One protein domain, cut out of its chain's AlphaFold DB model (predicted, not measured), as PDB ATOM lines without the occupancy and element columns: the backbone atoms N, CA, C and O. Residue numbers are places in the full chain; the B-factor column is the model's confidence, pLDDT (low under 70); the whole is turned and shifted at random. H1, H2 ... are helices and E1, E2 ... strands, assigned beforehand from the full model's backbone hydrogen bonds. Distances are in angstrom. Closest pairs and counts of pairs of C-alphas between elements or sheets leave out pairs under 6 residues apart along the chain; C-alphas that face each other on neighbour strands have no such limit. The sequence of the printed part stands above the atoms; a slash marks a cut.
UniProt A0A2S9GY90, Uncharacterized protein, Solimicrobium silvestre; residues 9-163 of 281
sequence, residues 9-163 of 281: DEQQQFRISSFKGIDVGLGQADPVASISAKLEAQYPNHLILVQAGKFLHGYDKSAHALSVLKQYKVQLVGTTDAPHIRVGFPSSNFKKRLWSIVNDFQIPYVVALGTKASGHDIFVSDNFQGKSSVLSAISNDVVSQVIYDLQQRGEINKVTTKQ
ATOM      1  N   ASP A   9      96.227 129.090 317.748       36.97
ATOM      2  CA  ASP A   9      95.908 130.354 317.084       36.97
ATOM      3  C   ASP A   9      95.591 130.138 315.595       36.97
ATOM      4  O   ASP A   9      94.585 130.646 315.097       36.97
ATOM      5  N   GLU A  10      96.329 129.250 314.919       38.16
ATOM      6  CA  GLU A  10      95.996 128.786 313.561       38.16
ATOM      7  C   GLU A  10      94.641 128.055 313.534       38.16
ATOM      8  O   GLU A  10      93.852 128.206 312.601       38.16
ATOM      9  N   GLN A  11      94.307 127.312 314.593       39.88
ATOM     10  CA  GLN A  11      93.004 126.650 314.732       39.88
ATOM     11  C   GLN A  11      91.839 127.634 314.924       39.88
ATOM     12  O   GLN A  11      90.708 127.328 314.540       39.88
ATOM     13  N   GLN A  12      92.077 128.806 315.516       37.91
ATOM     14  CA  GLN A  12      91.043 129.828 315.699       37.91
ATOM     15  C   GLN A  12      90.831 130.673 314.444       37.91
ATOM     16  O   GLN A  12      89.688 131.003 314.128       37.91
ATOM     17  N   GLN A  13      91.892 130.960 313.689       34.19
ATOM     18  CA  GLN A  13      91.823 131.832 312.512       34.19
ATOM     19  C   GLN A  13      91.007 131.230 311.348       34.19
ATOM     20  O   GLN A  13      90.447 131.968 310.538       34.19
ATOM     21  N   PHE A  14      90.864 129.897 311.299       30.70
ATOM     22  CA  PHE A  14      90.094 129.174 310.272       30.70
ATOM     23  C   PHE A  14      88.822 128.484 310.794       30.70
ATOM     24  O   PHE A  14      88.169 127.740 310.053       30.70
ATOM     25  N   ARG A  15      88.430 128.731 312.051       29.03
ATOM     26  CA  ARG A  15      87.183 128.208 312.621       29.03
ATOM     27  C   ARG A  15      85.984 128.898 311.970       29.03
ATOM     28  O   ARG A  15      85.616 130.014 312.322       29.03
ATOM     29  N   ILE A  16      85.333 128.207 311.036       33.03
ATOM     30  CA  ILE A  16      83.973 128.561 310.623       33.03
ATOM     31  C   ILE A  16      83.087 128.388 311.859       33.03
ATOM     32  O   ILE A  16      83.051 127.315 312.466       33.03
ATOM     33  N   SER A  17      82.423 129.470 312.253       27.12
ATOM     34  CA  SER A  17      81.509 129.526 313.384       27.12
ATOM     35  C   SER A  17      80.517 128.358 313.353       27.12
ATOM     36  O   SER A  17      79.857 128.059 312.359       27.12
ATOM     37  N   SER A  18      80.476 127.666 314.484       27.73
ATOM     38  CA  SER A  18      79.709 126.463 314.782       27.73
ATOM     39  C   SER A  18      78.230 126.558 314.393       27.73
ATOM     40  O   SER A  18      77.488 127.352 314.976       27.73
ATOM     41  N   PHE A  19      77.773 125.671 313.508       31.81
ATOM     42  CA  PHE A  19      76.349 125.367 313.350       31.81
ATOM     43  C   PHE A  19      75.908 124.299 314.369       31.81
ATOM     44  O   PHE A  19      76.565 123.273 314.572       31.81
ATOM     45  N   LYS A  20      74.790 124.584 315.048       30.53
ATOM     46  CA  LYS A  20      74.121 123.732 316.045       30.53
ATOM     47  C   LYS A  20      73.485 122.496 315.391       30.53
ATOM     48  O   LYS A  20      72.973 122.589 314.286       30.53
ATOM     49  N   GLY A  21      73.432 121.393 316.145       32.00
ATOM     50  CA  GLY A  21      72.552 120.239 315.886       32.00
ATOM     51  C   GLY A  21      73.243 119.038 315.243       32.00
ATOM     52  O   GLY A  21      73.954 119.174 314.254       32.00
ATOM     53  N   ILE A  22      73.170 117.867 315.883       32.22
ATOM     54  CA  ILE A  22      73.317 116.580 315.189       32.22
ATOM     55  C   ILE A  22      71.927 116.354 314.601       32.22
ATOM     56  O   ILE A  22      71.037 115.934 315.334       32.22
ATOM     57  N   ASP A  23      71.710 116.722 313.341       38.56
ATOM     58  CA  ASP A  23      70.470 116.355 312.664       38.56
ATOM     59  C   ASP A  23      70.658 114.943 312.116       38.56
ATOM     60  O   ASP A  23      71.333 114.728 311.108       38.56
ATOM     61  N   VAL A  24      70.120 113.972 312.856       41.97
ATOM     62  CA  VAL A  24      69.862 112.622 312.356       41.97
ATOM     63  C   VAL A  24      68.643 112.742 311.446       41.97
ATOM     64  O   VAL A  24      67.512 112.804 311.919       41.97
ATOM     65  N   GLY A  25      68.883 112.848 310.142       46.91
ATOM     66  CA  GLY A  25      67.851 112.929 309.111       46.91
ATOM     67  C   GLY A  25      67.600 111.563 308.483       46.91
ATOM     68  O   GLY A  25      67.721 111.431 307.269       46.91
ATOM     69  N   LEU A  26      67.326 110.544 309.303       49.84
ATOM     70  CA  LEU A  26      66.884 109.242 308.802       49.84
ATOM     71  C   LEU A  26      65.386 109.316 308.497       49.84
ATOM     72  O   LEU A  26      64.605 109.710 309.362       49.84
ATOM     73  N   GLY A  27      64.983 108.954 307.280       48.91
ATOM     74  CA  GLY A  27      63.560 108.866 306.922       48.91
ATOM     75  C   GLY A  27      63.214 109.194 305.473       48.91
ATOM     76  O   GLY A  27      62.110 108.883 305.037       48.91
ATOM     77  N   GLN A  28      64.136 109.778 304.706       56.97
ATOM     78  CA  GLN A  28      63.978 109.948 303.260       56.97
ATOM     79  C   GLN A  28      65.284 109.610 302.547       56.97
ATOM     80  O   GLN A  28      66.367 109.939 303.031       56.97
ATOM     81  N   ALA A  29      65.176 108.948 301.395       64.31
ATOM     82  CA  ALA A  29      66.323 108.698 300.534       64.31
ATOM     83  C   ALA A  29      66.950 110.038 300.119       64.31
ATOM     84  O   ALA A  29      66.239 110.926 299.647       64.31
ATOM     85  N   ASP A  30      68.266 110.185 300.290       71.88
ATOM     86  CA  ASP A  30      68.986 111.377 299.841       71.88
ATOM     87  C   ASP A  30      69.431 111.159 298.383       71.88
ATOM     88  O   ASP A  30      70.378 110.408 298.131       71.88
ATOM     89  N   PRO A  31      68.766 111.776 297.387       75.25
ATOM     90  CA  PRO A  31      69.089 111.550 295.979       75.25
ATOM     91  C   PRO A  31      70.505 112.021 295.618       75.25
ATOM     92  O   PRO A  31      71.045 111.601 294.593       75.25
ATOM     93  N   VAL A  32      71.110 112.886 296.437       82.81
ATOM     94  CA  VAL A  32      72.469 113.391 296.233       82.81
ATOM     95  C   VAL A  32      73.502 112.325 296.606       82.81
ATOM     96  O   VAL A  32      74.530 112.226 295.936       82.81
ATOM     97  N   ALA A  33      73.207 111.465 297.589       82.75
ATOM     98  CA  ALA A  33      74.065 110.332 297.947       82.75
ATOM     99  C   ALA A  33      74.246 109.371 296.758       82.75
ATOM    100  O   ALA A  33      75.363 108.962 296.448       82.75
ATOM    101  N   SER A  34      73.175 109.095 296.004       84.69
ATOM    102  CA  SER A  34      73.249 108.249 294.803       84.69
ATOM    103  C   SER A  34      74.098 108.862 293.683       84.69
ATOM    104  O   SER A  34      74.767 108.136 292.950       84.69
ATOM    105  N   ILE A  35      74.081 110.191 293.527       85.94
ATOM    106  CA  ILE A  35      74.938 110.896 292.557       85.94
ATOM    107  C   ILE A  35      76.398 110.812 293.006       85.94
ATOM    108  O   ILE A  35      77.270 110.496 292.198       85.94
ATOM    109  N   SER A  36      76.650 111.034 294.298       87.81
ATOM    110  CA  SER A  36      77.983 110.913 294.889       87.81
ATOM    111  C   SER A  36      78.563 109.514 294.681       87.81
ATOM    112  O   SER A  36      79.700 109.405 294.242       87.81
ATOM    113  N   ALA A  37      77.779 108.455 294.902       86.75
ATOM    114  CA  ALA A  37      78.220 107.073 294.702       86.75
ATOM    115  C   ALA A  37      78.593 106.769 293.239       86.75
ATOM    116  O   ALA A  37      79.581 106.086 292.975       86.75
ATOM    117  N   LYS A  38      77.842 107.312 292.267       88.25
ATOM    118  CA  LYS A  38      78.181 107.182 290.837       88.25
ATOM    119  C   LYS A  38      79.499 107.877 290.499       88.25
ATOM    120  O   LYS A  38      80.322 107.309 289.786       88.25
ATOM    121  N   LEU A  39      79.700 109.088 291.018       87.88
ATOM    122  CA  LEU A  39      80.943 109.836 290.823       87.88
ATOM    123  C   LEU A  39      82.123 109.169 291.533       87.88
ATOM    124  O   LEU A  39      83.214 109.142 290.982       87.88
ATOM    125  N   GLU A  40      81.914 108.581 292.708       87.56
ATOM    126  CA  GLU A  40      82.947 107.821 293.414       87.56
ATOM    127  C   GLU A  40      83.359 106.568 292.631       87.56
ATOM    128  O   GLU A  40      84.548 106.298 292.505       87.56
ATOM    129  N   ALA A  41      82.416 105.844 292.019       86.81
ATOM    130  CA  ALA A  41      82.743 104.703 291.160       86.81
ATOM    131  C   ALA A  41      83.592 105.107 289.939       86.81
ATOM    132  O   ALA A  41      84.480 104.363 289.525       86.81
ATOM    133  N   GLN A  42      83.342 106.296 289.381       87.50
ATOM    134  CA  GLN A  42      84.111 106.839 288.259       87.50
ATOM    135  C   GLN A  42      85.465 107.428 288.698       87.50
ATOM    136  O   GLN A  42      86.445 107.347 287.957       87.50
ATOM    137  N   TYR A  43      85.536 107.989 289.908       86.75
ATOM    138  CA  TYR A  43      86.696 108.691 290.460       86.75
ATOM    139  C   TYR A  43      87.036 108.196 291.886       86.75
ATOM    140  O   TYR A  43      86.975 108.967 292.846       86.75
ATOM    141  N   PRO A  44      87.475 106.931 292.054       78.62
ATOM    142  CA  PRO A  44      87.529 106.239 293.357       78.62
ATOM    143  C   PRO A  44      88.536 106.794 294.372       78.62
ATOM    144  O   PRO A  44      88.526 106.401 295.533       78.62
ATOM    145  N   ASN A  45      89.415 107.703 293.949       82.88
ATOM    146  CA  ASN A  45      90.425 108.331 294.806       82.88
ATOM    147  C   ASN A  45      90.297 109.858 294.849       82.88
ATOM    148  O   ASN A  45      91.275 110.538 295.161       82.88
ATOM    149  N   HIS A  46      89.134 110.390 294.470       86.56
ATOM    150  CA  HIS A  46      88.860 111.822 294.474       86.56
ATOM    151  C   HIS A  46      87.903 112.185 295.599       86.56
ATOM    152  O   HIS A  46      86.985 111.439 295.931       86.56
ATOM    153  N   LEU A  47      88.099 113.372 296.165       87.25
ATOM    154  CA  LEU A  47      87.134 113.972 297.062       87.25
ATOM    155  C   LEU A  47      85.908 114.393 296.245       87.25
ATOM    156  O   LEU A  47      85.992 115.317 295.435       87.25
ATOM    157  N   ILE A  48      84.780 113.722 296.460       90.88
ATOM    158  CA  ILE A  48      83.537 113.956 295.725       90.88
ATOM    159  C   ILE A  48      82.656 114.936 296.494       90.88
ATOM    160  O   ILE A  48      82.369 114.745 297.678       90.88
ATOM    161  N   LEU A  49      82.201 115.981 295.803       90.25
ATOM    162  CA  LEU A  49      81.306 116.996 296.339       90.25
ATOM    163  C   LEU A  49      80.177 117.291 295.359       90.25
ATOM    164  O   LEU A  49      80.423 117.657 294.214       90.25
ATOM    165  N   VAL A  50      78.931 117.188 295.812       88.69
ATOM    166  CA  VAL A  50      77.750 117.419 294.967       88.69
ATOM    167  C   VAL A  50      76.930 118.576 295.518       88.69
ATOM    168  O   VAL A  50      76.667 118.647 296.720       88.69
ATOM    169  N   GLN A  51      76.535 119.507 294.655       85.06
ATOM    170  CA  GLN A  51      75.761 120.669 295.058       85.06
ATOM    171  C   GLN A  51      74.319 120.305 295.432       85.06
ATOM    172  O   GLN A  51      73.596 119.667 294.673       85.06
ATOM    173  N   ALA A  52      73.878 120.790 296.591       80.94
ATOM    174  CA  ALA A  52      72.473 120.852 296.965       80.94
ATOM    175  C   ALA A  52      72.174 122.242 297.548       80.94
ATOM    176  O   ALA A  52      72.670 122.638 298.608       80.94
ATOM    177  N   GLY A  53      71.381 123.030 296.821       79.69
ATOM    178  CA  GLY A  53      71.105 124.420 297.180       79.69
ATOM    179  C   GLY A  53      72.382 125.271 297.231       79.69
ATOM    180  O   GLY A  53      73.106 125.397 296.242       79.69
ATOM    181  N   LYS A  54      72.650 125.882 298.393       78.06
ATOM    182  CA  LYS A  54      73.805 126.775 298.622       78.06
ATOM    183  C   LYS A  54      75.060 126.051 299.130       78.06
ATOM    184  O   LYS A  54      76.054 126.704 299.447       78.06
ATOM    185  N   PHE A  55      75.018 124.727 299.242       83.00
ATOM    186  CA  PHE A  55      76.099 123.927 299.804       83.00
ATOM    187  C   PHE A  55      76.531 122.830 298.836       83.00
ATOM    188  O   PHE A  55      75.772 122.385 297.981       83.00
ATOM    189  N   LEU A  56      77.782 122.419 298.980       84.88
ATOM    190  CA  LEU A  56      78.353 121.207 298.426       84.88
ATOM    191  C   LEU A  56      78.347 120.142 299.516       84.88
ATOM    192  O   LEU A  56      78.679 120.429 300.664       84.88
ATOM    193  N   HIS A  57      77.992 118.918 299.165       88.31
ATOM    194  CA  HIS A  57      77.915 117.817 300.109       88.31
ATOM    195  C   HIS A  57      78.856 116.699 299.696       88.31
ATOM    196  O   HIS A  57      78.795 116.220 298.566       88.31
ATOM    197  N   GLY A  58      79.716 116.305 300.631       89.19
ATOM    198  CA  GLY A  58      80.458 115.053 300.550       89.19
ATOM    199  C   GLY A  58      79.696 113.964 301.289       89.19
ATOM    200  O   GLY A  58      79.069 114.249 302.317       89.19
ATOM    201  N   TYR A  59      79.782 112.740 300.773       90.31
ATOM    202  CA  TYR A  59      79.201 111.542 301.374       90.31
ATOM    203  C   TYR A  59      80.288 110.530 301.732       90.31
ATOM    204  O   TYR A  59      81.380 110.559 301.157       90.31
ATOM    205  N   ASP A  60      80.005 109.686 302.721       90.62
ATOM    206  CA  ASP A  60      80.782 108.499 303.090       90.62
ATOM    207  C   ASP A  60      82.286 108.768 303.185       90.62
ATOM    208  O   ASP A  60      82.704 109.532 304.059       90.62
ATOM    209  N   LYS A  61      83.121 108.218 302.298       89.75
ATOM    210  CA  LYS A  61      84.578 108.432 302.362       89.75
ATOM    211  C   LYS A  61      84.963 109.902 302.247       89.75
ATOM    212  O   LYS A  61      85.811 110.381 303.000       89.75
ATOM    213  N   SER A  62      84.298 110.640 301.358       89.38
ATOM    214  CA  SER A  62      84.532 112.076 301.179       89.38
ATOM    215  C   SER A  62      84.069 112.874 302.400       89.38
ATOM    216  O   SER A  62      84.755 113.802 302.834       89.38
ATOM    217  N   ALA A  63      82.942 112.487 303.007       88.38
ATOM    218  CA  ALA A  63      82.469 113.083 304.256       88.38
ATOM    219  C   ALA A  63      83.430 112.804 305.422       88.38
ATOM    220  O   ALA A  63      83.759 113.716 306.182       88.38
ATOM    221  N   HIS A  64      83.907 111.564 305.546       85.06
ATOM    222  CA  HIS A  64      84.840 111.152 306.588       85.06
ATOM    223  C   HIS A  64      86.177 111.886 306.457       85.06
ATOM    224  O   HIS A  64      86.638 112.493 307.425       85.06
ATOM    225  N   ALA A  65      86.748 111.934 305.250       84.12
ATOM    226  CA  ALA A  65      87.979 112.670 304.978       84.12
ATOM    227  C   ALA A  65      87.845 114.152 305.356       84.12
ATOM    228  O   ALA A  65      88.690 114.693 306.065       84.12
ATOM    229  N   LEU A  66      86.752 114.809 304.963       82.25
ATOM    230  CA  LEU A  66      86.503 116.202 305.336       82.25
ATOM    231  C   LEU A  66      86.316 116.403 306.839       82.25
ATOM    232  O   LEU A  66      86.767 117.413 307.389       82.25
ATOM    233  N   SER A  67      85.667 115.455 307.512       82.25
ATOM    234  CA  SER A  67      85.511 115.502 308.960       82.25
ATOM    235  C   SER A  67      86.857 115.423 309.672       82.25
ATOM    236  O   SER A  67      87.117 116.228 310.561       82.25
ATOM    237  N   VAL A  68      87.749 114.531 309.245       78.50
ATOM    238  CA  VAL A  68      89.075 114.374 309.856       78.50
ATOM    239  C   VAL A  68      89.988 115.558 309.520       78.50
ATOM    240  O   VAL A  68      90.594 116.144 310.415       78.50
ATOM    241  N   LEU A  69      90.056 115.955 308.246       76.00
ATOM    242  CA  LEU A  69      91.013 116.959 307.763       76.00
ATOM    243  C   LEU A  69      90.628 118.397 308.130       76.00
ATOM    244  O   LEU A  69      91.502 119.244 308.309       76.00
ATOM    245  N   LYS A  70      89.328 118.702 308.221       74.06
ATOM    246  CA  LYS A  70      88.820 120.061 308.490       74.06
ATOM    247  C   LYS A  70      87.927 120.155 309.724       74.06
ATOM    248  O   LYS A  70      87.357 121.216 309.970       74.06
ATOM    249  N   GLN A  71      87.813 119.079 310.506       70.31
ATOM    250  CA  GLN A  71      86.968 119.020 311.707       70.31
ATOM    251  C   GLN A  71      85.503 119.368 311.423       70.31
ATOM    252  O   GLN A  71      84.791 119.904 312.277       70.31
ATOM    253  N   TYR A  72      85.034 119.079 310.209       75.31
ATOM    254  CA  TYR A  72      83.634 119.279 309.881       75.31
ATOM    255  C   TYR A  72      82.759 118.252 310.580       75.31
ATOM    256  O   TYR A  72      83.109 117.081 310.748       75.31
ATOM    257  N   LYS A  73      81.589 118.722 311.001       75.12
ATOM    258  CA  LYS A  73      80.626 117.898 311.707       75.12
ATOM    259  C   LYS A  73      79.899 116.989 310.724       75.12
ATOM    260  O   LYS A  73      79.284 117.467 309.773       75.12
ATOM    261  N   VAL A  74      79.945 115.694 311.005       81.38
ATOM    262  CA  VAL A  74      79.231 114.669 310.248       81.38
ATOM    263  C   VAL A  74      77.759 114.637 310.650       81.38
ATOM    264  O   VAL A  74      77.419 114.778 311.828       81.38
ATOM    265  N   GLN A  75      76.892 114.445 309.661       81.31
ATOM    266  CA  GLN A  75      75.462 114.199 309.822       81.31
ATOM    267  C   GLN A  75      75.121 112.803 309.304       81.31
ATOM    268  O   GLN A  75      75.690 112.370 308.306       81.31
ATOM    269  N   LEU A  76      74.183 112.127 309.966       79.38
ATOM    270  CA  LEU A  76      73.641 110.851 309.507       79.38
ATOM    271  C   LEU A  76      72.372 111.121 308.692       79.38
ATOM    272  O   LEU A  76      71.450 111.772 309.191       79.38
ATOM    273  N   VAL A  77      72.339 110.650 307.449       80.25
ATOM    274  CA  VAL A  77      71.251 110.880 306.485       80.25
ATOM    275  C   VAL A  77      70.896 109.590 305.743       80.25
ATOM    276  O   VAL A  77      71.634 108.611 305.821       80.25
ATOM    277  N   GLY A  78      69.781 109.587 305.012       76.25
ATOM    278  CA  GLY A  78      69.329 108.443 304.217       76.25
ATOM    279  C   GLY A  78      68.188 107.670 304.877       76.25
ATOM    280  O   GLY A  78      67.402 108.219 305.656       76.25
ATOM    281  N   THR A  79      68.064 106.392 304.536       72.50
ATOM    282  CA  THR A  79      67.065 105.491 305.129       72.50
ATOM    283  C   THR A  79      67.715 104.581 306.165       72.50
ATOM    284  O   THR A  79      68.939 104.502 306.254       72.50
ATOM    285  N   THR A  80      66.904 103.887 306.962       69.94
ATOM    286  CA  THR A  80      67.403 102.885 307.917       69.94
ATOM    287  C   THR A  80      68.212 101.791 307.218       69.94
ATOM    288  O   THR A  80      69.241 101.377 307.740       69.94
ATOM    289  N   ASP A  81      67.781 101.385 306.021       72.50
ATOM    290  CA  ASP A  81      68.406 100.306 305.244       72.50
ATOM    291  C   ASP A  81      69.596 100.780 304.392       72.50
ATOM    292  O   ASP A  81      70.428  99.976 303.980       72.50
ATOM    293  N   ALA A  82      69.688 102.086 304.128       79.25
ATOM    294  CA  ALA A  82      70.781 102.712 303.386       79.25
ATOM    295  C   ALA A  82      71.213 104.028 304.066       79.25
ATOM    296  O   ALA A  82      70.922 105.125 303.566       79.25
ATOM    297  N   PRO A  83      71.854 103.939 305.246       82.25
ATOM    298  CA  PRO A  83      72.366 105.102 305.946       82.25
ATOM    299  C   PRO A  83      73.661 105.593 305.294       82.25
ATOM    300  O   PRO A  83      74.524 104.806 304.917       82.25
ATOM    301  N   HIS A  84      73.822 106.910 305.241       84.25
ATOM    302  CA  HIS A  84      75.030 107.568 304.760       84.25
ATOM    303  C   HIS A  84      75.489 108.620 305.756       84.25
ATOM    304  O   HIS A  84      74.681 109.258 306.444       84.25
ATOM    305  N   ILE A  85      76.794 108.866 305.785       87.94
ATOM    306  CA  ILE A  85      77.322 110.053 306.452       87.94
ATOM    307  C   ILE A  85      77.478 111.191 305.454       87.94
ATOM    308  O   ILE A  85      77.929 110.998 304.331       87.94
ATOM    309  N   ARG A  86      77.125 112.403 305.880       87.88
ATOM    310  CA  ARG A  86      77.195 113.611 305.061       87.88
ATOM    311  C   ARG A  86      77.923 114.727 305.784       87.88
ATOM    312  O   ARG A  86      77.723 114.951 306.977       87.88
ATOM    313  N   VAL A  87      78.705 115.490 305.031       85.00
ATOM    314  CA  VAL A  87      79.291 116.758 305.474       85.00
ATOM    315  C   VAL A  87      78.929 117.852 304.477       85.00
ATOM    316  O   VAL A  87      79.056 117.670 303.270       85.00
ATOM    317  N   GLY A  88      78.453 118.989 304.989       82.81
ATOM    318  CA  GLY A  88      78.172 120.181 304.192       82.81
ATOM    319  C   GLY A  88      79.379 121.112 304.108       82.81
ATOM    320  O   GLY A  88      80.066 121.356 305.098       82.81
ATOM    321  N   PHE A  89      79.597 121.667 302.924       73.06
ATOM    322  CA  PHE A  89      80.679 122.577 302.592       73.06
ATOM    323  C   PHE A  89      80.124 123.787 301.826       73.06
ATOM    324  O   PHE A  89      79.288 123.612 300.943       73.06
ATOM    325  N   PRO A  90      80.528 125.033 302.123       74.44
ATOM    326  CA  PRO A  90      80.021 126.198 301.396       74.44
ATOM    327  C   PRO A  90      80.361 126.137 299.898       74.44
ATOM    328  O   PRO A  90      81.521 125.940 299.543       74.44
ATOM    329  N   SER A  91      79.379 126.356 299.013       74.62
ATOM    330  CA  SER A  91      79.633 126.346 297.561       74.62
ATOM    331  C   SER A  91      80.404 127.580 297.074       74.62
ATOM    332  O   SER A  91      81.101 127.524 296.060       74.62
ATOM    333  N   SER A  92      80.342 128.696 297.810       73.56
ATOM    334  CA  SER A  92      81.038 129.931 297.445       73.56
ATOM    335  C   SER A  92      82.558 129.797 297.582       73.56
ATOM    336  O   SER A  92      83.096 129.442 298.636       73.56
ATOM    337  N   ASN A  93      83.273 130.122 296.499       70.00
ATOM    338  CA  ASN A  93      84.731 130.012 296.400       70.00
ATOM    339  C   ASN A  93      85.268 128.609 296.738       70.00
ATOM    340  O   ASN A  93      86.358 128.487 297.306       70.00
ATOM    341  N   PHE A  94      84.523 127.552 296.382       74.00
ATOM    342  CA  PHE A  94      84.909 126.173 296.690       74.00
ATOM    343  C   PHE A  94      86.323 125.842 296.194       74.00
ATOM    344  O   PHE A  94      87.086 125.248 296.945       74.00
ATOM    345  N   LYS A  95      86.723 126.334 295.009       73.56
ATOM    346  CA  LYS A  95      88.083 126.166 294.467       73.56
ATOM    347  C   LYS A  95      89.159 126.667 295.439       73.56
ATOM    348  O   LYS A  95      90.057 125.914 295.785       73.56
ATOM    349  N   LYS A  96      89.032 127.898 295.956       72.12
ATOM    350  CA  LYS A  96      89.998 128.493 296.906       72.12
ATOM    351  C   LYS A  96      90.018 127.758 298.250       72.12
ATOM    352  O   LYS A  96      91.063 127.634 298.876       72.12
ATOM    353  N   ARG A  97      88.860 127.285 298.714       69.25
ATOM    354  CA  ARG A  97      88.737 126.589 300.005       69.25
ATOM    355  C   ARG A  97      89.270 125.154 299.940       69.25
ATOM    356  O   ARG A  97      89.982 124.731 300.850       69.25
ATOM    357  N   LEU A  98      88.968 124.440 298.856       69.75
ATOM    358  CA  LEU A  98      89.509 123.111 298.570       69.75
ATOM    359  C   LEU A  98      90.997 123.167 298.248       69.75
ATOM    360  O   LEU A  98      91.686 122.213 298.576       69.75
ATOM    361  N   TRP A  99      91.507 124.285 297.717       65.81
ATOM    362  CA  TRP A  99      92.927 124.457 297.394       65.81
ATOM    363  C   TRP A  99      93.859 124.048 298.536       65.81
ATOM    364  O   TRP A  99      94.825 123.341 298.295       65.81
ATOM    365  N   SER A 100      93.540 124.411 299.786       66.75
ATOM    366  CA  SER A 100      94.331 123.966 300.946       66.75
ATOM    367  C   SER A 100      94.321 122.442 301.115       66.75
ATOM    368  O   SER A 100      95.355 121.837 301.325       66.75
ATOM    369  N   ILE A 101      93.173 121.782 300.947       67.31
ATOM    370  CA  ILE A 101      93.075 120.317 301.070       67.31
ATOM    371  C   ILE A 101      93.855 119.627 299.950       67.31
ATOM    372  O   ILE A 101      94.566 118.654 300.180       67.31
ATOM    373  N   VAL A 102      93.721 120.155 298.739       68.75
ATOM    374  CA  VAL A 102      94.352 119.630 297.530       68.75
ATOM    375  C   VAL A 102      95.861 119.789 297.595       68.75
ATOM    376  O   VAL A 102      96.583 118.854 297.284       68.75
ATOM    377  N   ASN A 103      96.340 120.952 298.025       70.06
ATOM    378  CA  ASN A 103      97.762 121.242 298.095       70.06
ATOM    379  C   ASN A 103      98.433 120.544 299.286       70.06
ATOM    380  O   ASN A 103      99.489 119.942 299.122       70.06
ATOM    381  N   ASP A 104      97.802 120.576 300.463       70.44
ATOM    382  CA  ASP A 104      98.419 120.091 301.703       70.44
ATOM    383  C   ASP A 104      98.354 118.561 301.820       70.44
ATOM    384  O   ASP A 104      99.253 117.943 302.387       70.44
ATOM    385  N   PHE A 105      97.303 117.935 301.274       70.19
ATOM    386  CA  PHE A 105      97.075 116.488 301.374       70.19
ATOM    387  C   PHE A 105      97.097 115.764 300.024       70.19
ATOM    388  O   PHE A 105      96.875 114.553 299.985       70.19
ATOM    389  N   GLN A 106      97.356 116.481 298.922       74.06
ATOM    390  CA  GLN A 106      97.460 115.917 297.568       74.06
ATOM    391  C   GLN A 106      96.227 115.094 297.154       74.06
ATOM    392  O   GLN A 106      96.333 114.059 296.496       74.06
ATOM    393  N   ILE A 107      95.036 115.535 297.571       78.69
ATOM    394  CA  ILE A 107      93.773 114.847 297.282       78.69
ATOM    395  C   ILE A 107      93.123 115.506 296.059       78.69
ATOM    396  O   ILE A 107      92.706 116.663 296.172       78.69
ATOM    397  N   PRO A 108      92.997 114.818 294.905       84.94
ATOM    398  CA  PRO A 108      92.231 115.352 293.785       84.94
ATOM    399  C   PRO A 108      90.752 115.449 294.165       84.94
ATOM    400  O   PRO A 108      90.280 114.730 295.045       84.94
ATOM    401  N   TYR A 109      89.989 116.316 293.505       85.69
ATOM    402  CA  TYR A 109      88.562 116.466 293.790       85.69
ATOM    403  C   TYR A 109      87.711 116.443 292.528       85.69
ATOM    404  O   TYR A 109      88.159 116.804 291.439       85.69
ATOM    405  N   VAL A 110      86.451 116.071 292.723       88.44
ATOM    406  CA  VAL A 110      85.379 116.214 291.746       88.44
ATOM    407  C   VAL A 110      84.251 116.995 292.401       88.44
ATOM    408  O   VAL A 110      83.735 116.595 293.445       88.44
ATOM    409  N   VAL A 111      83.865 118.113 291.792       88.31
ATOM    410  CA  VAL A 111      82.707 118.900 292.218       88.31
ATOM    411  C   VAL A 111      81.646 118.875 291.130       88.31
ATOM    412  O   VAL A 111      81.885 119.347 290.025       88.31
ATOM    413  N   ALA A 112      80.464 118.365 291.459       88.56
ATOM    414  CA  ALA A 112      79.274 118.446 290.621       88.56
ATOM    415  C   ALA A 112      78.444 119.674 291.025       88.56
ATOM    416  O   ALA A 112      77.859 119.701 292.112       88.56
ATOM    417  N   LEU A 113      78.404 120.694 290.164       85.75
ATOM    418  CA  LEU A 113      77.631 121.926 290.362       85.75
ATOM    419  C   LEU A 113      76.316 121.863 289.595       85.75
ATOM    420  O   LEU A 113      76.297 121.396 288.469       85.75
ATOM    421  N   GLY A 114      75.230 122.362 290.172       79.81
ATOM    422  CA  GLY A 114      73.911 122.356 289.541       79.81
ATOM    423  C   GLY A 114      72.844 121.692 290.401       79.81
ATOM    424  O   GLY A 114      72.948 121.640 291.628       79.81
ATOM    425  N   THR A 115      71.769 121.243 289.760       74.56
ATOM    426  CA  THR A 115      70.617 120.633 290.430       74.56
ATOM    427  C   THR A 115      70.132 119.421 289.652       74.56
ATOM    428  O   THR A 115      70.382 119.284 288.457       74.56
ATOM    429  N   LYS A 116      69.340 118.554 290.293       67.50
ATOM    430  CA  LYS A 116      68.707 117.421 289.602       67.50
ATOM    431  C   LYS A 116      67.831 117.855 288.412       67.50
ATOM    432  O   LYS A 116      67.727 117.099 287.456       67.50
ATOM    433  N   ALA A 117      67.224 119.044 288.468       67.69
ATOM    434  CA  ALA A 117      66.358 119.561 287.406       67.69
ATOM    435  C   ALA A 117      67.142 120.161 286.226       67.69
ATOM    436  O   ALA A 117      66.716 120.028 285.085       67.69
ATOM    437  N   SER A 118      68.281 120.805 286.497       71.31
ATOM    438  CA  SER A 118      69.110 121.485 285.489       71.31
ATOM    439  C   SER A 118      70.273 120.638 284.959       71.31
ATOM    440  O   SER A 118      70.954 121.064 284.037       71.31
ATOM    441  N   GLY A 119      70.530 119.472 285.559       76.19
ATOM    442  CA  GLY A 119      71.768 118.722 285.354       76.19
ATOM    443  C   GLY A 119      72.907 119.224 286.250       76.19
ATOM    444  O   GLY A 119      72.777 120.252 286.928       76.19
ATOM    445  N   HIS A 120      74.001 118.455 286.282       81.38
ATOM    446  CA  HIS A 120      75.216 118.814 287.009       81.38
ATOM    447  C   HIS A 120      76.394 118.986 286.049       81.38
ATOM    448  O   HIS A 120      76.713 118.059 285.304       81.38
ATOM    449  N   ASP A 121      77.074 120.122 286.145       84.81
ATOM    450  CA  ASP A 121      78.367 120.368 285.521       84.81
ATOM    451  C   ASP A 121      79.467 119.784 286.410       84.81
ATOM    452  O   ASP A 121      79.572 120.107 287.599       84.81
ATOM    453  N   ILE A 122      80.280 118.896 285.840       87.00
ATOM    454  CA  ILE A 122      81.321 118.173 286.572       87.00
ATOM    455  C   ILE A 122      82.654 118.901 286.407       87.00
ATOM    456  O   ILE A 122      83.192 119.006 285.308       87.00
ATOM    457  N   PHE A 123      83.213 119.353 287.525       84.88
ATOM    458  CA  PHE A 123      84.543 119.944 287.605       84.88
ATOM    459  C   PHE A 123      85.501 118.959 288.261       84.88
ATOM    460  O   PHE A 123      85.336 118.625 289.433       84.88
ATOM    461  N   VAL A 124      86.522 118.534 287.525       84.25
ATOM    462  CA  VAL A 124      87.601 117.676 288.028       84.25
ATOM    463  C   VAL A 124      88.846 118.538 288.234       84.25
ATOM    464  O   VAL A 124      89.083 119.468 287.471       84.25
ATOM    465  N   SER A 125      89.619 118.293 289.290       78.69
ATOM    466  CA  SER A 125      90.860 119.036 289.535       78.69
ATOM    467  C   SER A 125      91.916 118.758 288.456       78.69
ATOM    468  O   SER A 125      92.323 117.609 288.292       78.69
ATOM    469  N   ASP A 126      92.416 119.809 287.801       62.03
ATOM    470  CA  ASP A 126      93.259 119.721 286.594       62.03
ATOM    471  C   ASP A 126      94.670 119.123 286.812       62.03
ATOM    472  O   ASP A 126      95.321 118.722 285.852       62.03
ATOM    473  N   ASN A 127      95.154 119.024 288.059       54.41
ATOM    474  CA  ASN A 127      96.586 118.814 288.350       54.41
ATOM    475  C   ASN A 127      96.948 117.541 289.130       54.41
ATOM    476  O   ASN A 127      98.096 117.389 289.543       54.41
ATOM    477  N   PHE A 128      96.017 116.614 289.350       56.97
ATOM    478  CA  PHE A 128      96.293 115.433 290.172       56.97
ATOM    479  C   PHE A 128      95.791 114.153 289.497       56.97
ATOM    480  O   PHE A 128      94.686 113.688 289.749       56.97
ATOM    481  N   GLN A 129      96.654 113.533 288.683       55.41
ATOM    482  CA  GLN A 129      96.490 112.136 288.240       55.41
ATOM    483  C   GLN A 129      96.797 111.116 289.364       55.41
ATOM    484  O   GLN A 129      96.757 109.904 289.151       55.41
ATOM    485  N   GLY A 130      97.132 111.593 290.567       54.50
ATOM    486  CA  GLY A 130      97.528 110.773 291.707       54.50
ATOM    487  C   GLY A 130      96.344 110.116 292.415       54.50
ATOM    488  O   GLY A 130      95.331 110.749 292.706       54.50
ATOM    489  N   LYS A 131      96.492 108.832 292.751       56.59
ATOM    490  CA  LYS A 131      95.598 108.142 293.687       56.59
ATOM    491  C   LYS A 131      95.850 108.717 295.084       56.59
ATOM    492  O   LYS A 131      96.930 108.510 295.628       56.59
ATOM    493  N   SER A 132      94.882 109.418 295.671       65.44
ATOM    494  CA  SER A 132      94.968 109.795 297.086       65.44
ATOM    495  C   SER A 132      95.083 108.533 297.950       65.44
ATOM    496  O   SER A 132      94.133 107.751 298.066       65.44
ATOM    497  N   SER A 133      96.244 108.336 298.578       67.12
ATOM    498  CA  SER A 133      96.444 107.292 299.591       67.12
ATOM    499  C   SER A 133      95.514 107.496 300.791       67.12
ATOM    500  O   SER A 133      95.086 106.535 301.416       67.12
ATOM    501  N   VAL A 134      95.141 108.750 301.069       71.44
ATOM    502  CA  VAL A 134      94.248 109.125 302.170       71.44
ATOM    503  C   VAL A 134      92.833 108.600 301.942       71.44
ATOM    504  O   VAL A 134      92.276 107.976 302.837       71.44
ATOM    505  N   LEU A 135      92.248 108.812 300.757       77.88
ATOM    506  CA  LEU A 135      90.893 108.320 300.468       77.88
ATOM    507  C   LEU A 135      90.847 106.802 300.283       77.88
ATOM    508  O   LEU A 135      89.893 106.167 300.725       77.88
ATOM    509  N   SER A 136      91.883 106.215 299.681       75.38
ATOM    510  CA  SER A 136      91.977 104.755 299.530       75.38
ATOM    511  C   SER A 136      92.197 104.022 300.858       75.38
ATOM    512  O   SER A 136      91.770 102.876 300.983       75.38
ATOM    513  N   ALA A 137      92.792 104.673 301.862       78.50
ATOM    514  CA  ALA A 137      92.929 104.125 303.212       78.50
ATOM    515  C   ALA A 137      91.609 104.102 304.006       78.50
ATOM    516  O   ALA A 137      91.513 103.389 305.005       78.50
ATOM    517  N   ILE A 138      90.588 104.858 303.585       82.06
ATOM    518  CA  ILE A 138      89.265 104.827 304.217       82.06
ATOM    519  C   ILE A 138      88.505 103.626 303.653       82.06
ATOM    520  O   ILE A 138      87.898 103.689 302.577       82.06
ATOM    521  N   SER A 139      88.549 102.510 304.381       84.31
ATOM    522  CA  SER A 139      87.758 101.331 304.042       84.31
ATOM    523  C   SER A 139      86.265 101.588 304.261       84.31
ATOM    524  O   SER A 139      85.861 102.463 305.033       84.31
ATOM    525  N   ASN A 140      85.429 100.793 303.593       83.88
ATOM    526  CA  ASN A 140      83.986 100.837 303.818       83.88
ATOM    527  C   ASN A 140      83.644 100.475 305.274       83.88
ATOM    528  O   ASN A 140      82.738 101.078 305.839       83.88
ATOM    529  N   ASP A 141      84.425  99.600 305.914       81.88
ATOM    530  CA  ASP A 141      84.233  99.216 307.320       81.88
ATOM    531  C   ASP A 141      84.384 100.406 308.277       81.88
ATOM    532  O   ASP A 141      83.618 100.532 309.231       81.88
ATOM    533  N   VAL A 142      85.324 101.324 308.008       83.38
ATOM    534  CA  VAL A 142      85.478 102.557 308.801       83.38
ATOM    535  C   VAL A 142      84.224 103.422 308.687       83.38
ATOM    536  O   VAL A 142      83.729 103.934 309.691       83.38
ATOM    537  N   VAL A 143      83.681 103.570 307.476       85.06
ATOM    538  CA  VAL A 143      82.440 104.325 307.253       85.06
ATOM    539  C   VAL A 143      81.271 103.656 307.982       85.06
ATOM    540  O   VAL A 143      80.543 104.336 308.707       85.06
ATOM    541  N   SER A 144      81.130 102.334 307.865       85.56
ATOM    542  CA  SER A 144      80.104 101.552 308.559       85.56
ATOM    543  C   SER A 144      80.209 101.671 310.081       85.56
ATOM    544  O   SER A 144      79.186 101.839 310.740       85.56
ATOM    545  N   GLN A 145      81.420 101.672 310.646       76.56
ATOM    546  CA  GLN A 145      81.623 101.865 312.082       76.56
ATOM    547  C   GLN A 145      81.210 103.271 312.531       76.56
ATOM    548  O   GLN A 145      80.541 103.421 313.550       76.56
ATOM    549  N   VAL A 146      81.551 104.313 311.764       77.81
ATOM    550  CA  VAL A 146      81.127 105.690 312.075       77.81
ATOM    551  C   VAL A 146      79.604 105.824 312.000       77.81
ATOM    552  O   VAL A 146      79.005 106.486 312.849       77.81
ATOM    553  N   ILE A 147      78.966 105.192 311.011       80.38
ATOM    554  CA  ILE A 147      77.503 105.119 310.913       80.38
ATOM    555  C   ILE A 147      76.926 104.432 312.150       80.38
ATOM    556  O   ILE A 147      76.037 104.997 312.789       80.38
ATOM    557  N   TYR A 148      77.454 103.261 312.513       75.56
ATOM    558  CA  TYR A 148      77.018 102.503 313.681       75.56
ATOM    559  C   TYR A 148      77.153 103.330 314.963       75.56
ATOM    560  O   TYR A 148      76.190 103.465 315.713       75.56
ATOM    561  N   ASP A 149      78.291 103.984 315.185       69.88
ATOM    562  CA  ASP A 149      78.515 104.843 316.349       69.88
ATOM    563  C   ASP A 149      77.541 106.030 316.388       69.88
ATOM    564  O   ASP A 149      77.050 106.407 317.454       69.88
ATOM    565  N   LEU A 150      77.238 106.643 315.237       69.81
ATOM    566  CA  LEU A 150      76.262 107.731 315.142       69.81
ATOM    567  C   LEU A 150      74.833 107.243 315.399       69.81
ATOM    568  O   LEU A 150      74.077 107.949 316.071       69.81
ATOM    569  N   GLN A 151      74.476 106.050 314.922       70.56
ATOM    570  CA  GLN A 151      73.202 105.401 315.226       70.56
ATOM    571  C   GLN A 151      73.099 105.093 316.720       70.56
ATOM    572  O   GLN A 151      72.143 105.528 317.350       70.56
ATOM    573  N   GLN A 152      74.113 104.459 317.315       65.50
ATOM    574  CA  GLN A 152      74.161 104.163 318.748       65.50
ATOM    575  C   GLN A 152      74.107 105.434 319.593       65.50
ATOM    576  O   GLN A 152      73.367 105.493 320.563       65.50
ATOM    577  N   ARG A 153      74.814 106.506 319.216       61.28
ATOM    578  CA  ARG A 153      74.687 107.815 319.883       61.28
ATOM    579  C   ARG A 153      73.293 108.409 319.720       61.28
ATOM    580  O   ARG A 153      72.791 109.027 320.654       61.28
ATOM    581  N   GLY A 154      72.676 108.255 318.552       58.41
ATOM    582  CA  GLY A 154      71.289 108.640 318.304       58.41
ATOM    583  C   GLY A 154      70.326 107.887 319.218       58.41
ATOM    584  O   GLY A 154      69.504 108.516 319.877       58.41
ATOM    585  N   GLU A 155      70.480 106.570 319.325       56.72
ATOM    586  CA  GLU A 155      69.680 105.702 320.186       56.72
ATOM    587  C   GLU A 155      69.943 105.959 321.671       56.72
ATOM    588  O   GLU A 155      68.994 106.136 322.420       56.72
ATOM    589  N   ILE A 156      71.193 106.123 322.109       52.62
ATOM    590  CA  ILE A 156      71.534 106.525 323.480       52.62
ATOM    591  C   ILE A 156      70.948 107.900 323.786       52.62
ATOM    592  O   ILE A 156      70.392 108.081 324.860       52.62
ATOM    593  N   ASN A 157      70.999 108.867 322.868       50.84
ATOM    594  CA  ASN A 157      70.352 110.163 323.069       50.84
ATOM    595  C   ASN A 157      68.831 110.026 323.131       50.84
ATOM    596  O   ASN A 157      68.217 110.689 323.960       50.84
ATOM    597  N   LYS A 158      68.212 109.166 322.316       52.78
ATOM    598  CA  LYS A 158      66.774 108.870 322.390       52.78
ATOM    599  C   LYS A 158      66.412 108.175 323.697       52.78
ATOM    600  O   LYS A 158      65.435 108.577 324.307       52.78
ATOM    601  N   VAL A 159      67.180 107.186 324.148       48.47
ATOM    602  CA  VAL A 159      66.983 106.438 325.400       48.47
ATOM    603  C   VAL A 159      67.242 107.331 326.603       48.47
ATOM    604  O   VAL A 159      66.421 107.355 327.504       48.47
ATOM    605  N   THR A 160      68.306 108.130 326.590       45.16
ATOM    606  CA  THR A 160      68.616 109.121 327.628       45.16
ATOM    607  C   THR A 160      67.521 110.171 327.673       45.16
ATOM    608  O   THR A 160      67.020 110.457 328.745       45.16
ATOM    609  N   THR A 161      67.069 110.683 326.524       41.03
ATOM    610  CA  THR A 161      65.933 111.615 326.433       41.03
ATOM    611  C   THR A 161      64.633 110.948 326.887       41.03
ATOM    612  O   THR A 161      63.876 111.563 327.623       41.03
ATOM    613  N   LYS A 162      64.383 109.678 326.542       43.09
ATOM    614  CA  LYS A 162      63.232 108.895 327.014       43.09
ATOM    615  C   LYS A 162      63.298 108.669 328.521       43.09
ATOM    616  O   LYS A 162      62.293 108.907 329.159       43.09
ATOM    617  N   GLN A 163      64.447 108.313 329.094       41.59
ATOM    618  CA  GLN A 163      64.667 108.145 330.536       41.59
ATOM    619  C   GLN A 163      64.522 109.473 331.288       41.59
ATOM    620  O   GLN A 163      63.874 109.534 332.325       41.59
TER     621      GLN A 163
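This is residues 9 to 163 of the 281 residues of an uncharacterized protein of Solimicrobium silvestre (UniProt A0A2S9GY90). A strongly twisted sheet of six strands forms the middle, with H2 over one face and H3, H4 and residues 143 to 154 of H6 over the other, three layers with helices on both faces of the sheet. The end of H6, residues 155 to 163, sticks out from the body, and H1 lies off the sheet, joined to H2 by a long link. The printed part has 155 residues, with named elements in the order H1 H2 E1 E2 H3 E3 E4 H4 E5 E6 H5 H6, six helices and six strands, class mixed. The mixed sheet runs E3 E4 E2 E1 E5 E6. The whole is compact, with a radius of gyration of the C-alphas of 15.8 A, and spans 54 by 42 by 30 A.

H1, residues 9 to 13, is not on the sheet. Residues 25 to 26 pair, parallel, with residues 77 to 78 of E3, residues 75 to 78. H2, residues 31 to 42, is on the sheet; its closest C-alphas to E1, residues 47 to 52, are those of Ser 36 and Ile 48, 6.4 A. E1 and E2, residues 55 to 59, form a hairpin, with N 50 and O 57 within hydrogen-bond range at 2.9 A. H3, residues 60 to 70, is on the sheet at a height of 7.4 A; its closest C-alphas to E4, residues 83 to 90, are those of Ala 63 and Val 87, 5.0 A. E3 and E4 form a hairpin, N 77 and O 84 at 2.9 A, and E4 is antiparallel to E2, N 56 and O 89 at 2.7 A. H4, residues 94 to 105, lies over E1 at a height of 9.6 A, on the opposite face from H2. E5, residues 109 to 115, is parallel to E1, N 49 and O 110 at 2.9 A, and forms a hairpin with E6, residues 119 to 124, N 113 and O 121 at 2.9 A. E2, H3, E3, with E4 between the two strands in the sheet, and E4, H4, E5, with E2 and E1 between them, are split strand-helix-strand units, in each of which a helix links two strands of one sheet that are not neighbours, and both crossovers are right-handed. H5, residues 133 to 136, touches H3, closest C-alphas Lys 61 and Leu 135, 6.6 A. H6, residues 140 to 163, touches H3 with residues 140 to 143 alone, closest C-alphas Asp 60 and Val 143, 6.1 A, about perpendicular at 79 degrees. H6 lies over E3 and E4, across the strands at 75 degrees to E3 on the local plane. Every O i to N i+4 pair is within hydrogen-bond range in H1, H3 and H6, 7 of 8 in H2 and 6 of 8 in H4; H5 is too short for one.

H1 begins at C-alpha 9, (95.908, 130.354, 317.084). From first to last C-alpha H2 measures 17.5 A, E4 22.9 A, E5 18.7 A and H6 33.8 A. H6 ends at C-alpha 163, (64.667, 108.145, 330.536).

The C-alphas farthest apart, Asn 127 and Gln 163, are 54.0 A apart. The printed part has no cut, and H1 to H2 is the long link. The mean pLDDT of the printed part is 71.1; among the residues under 70 are 9 to 29, 126 to 133 and 152 to 163.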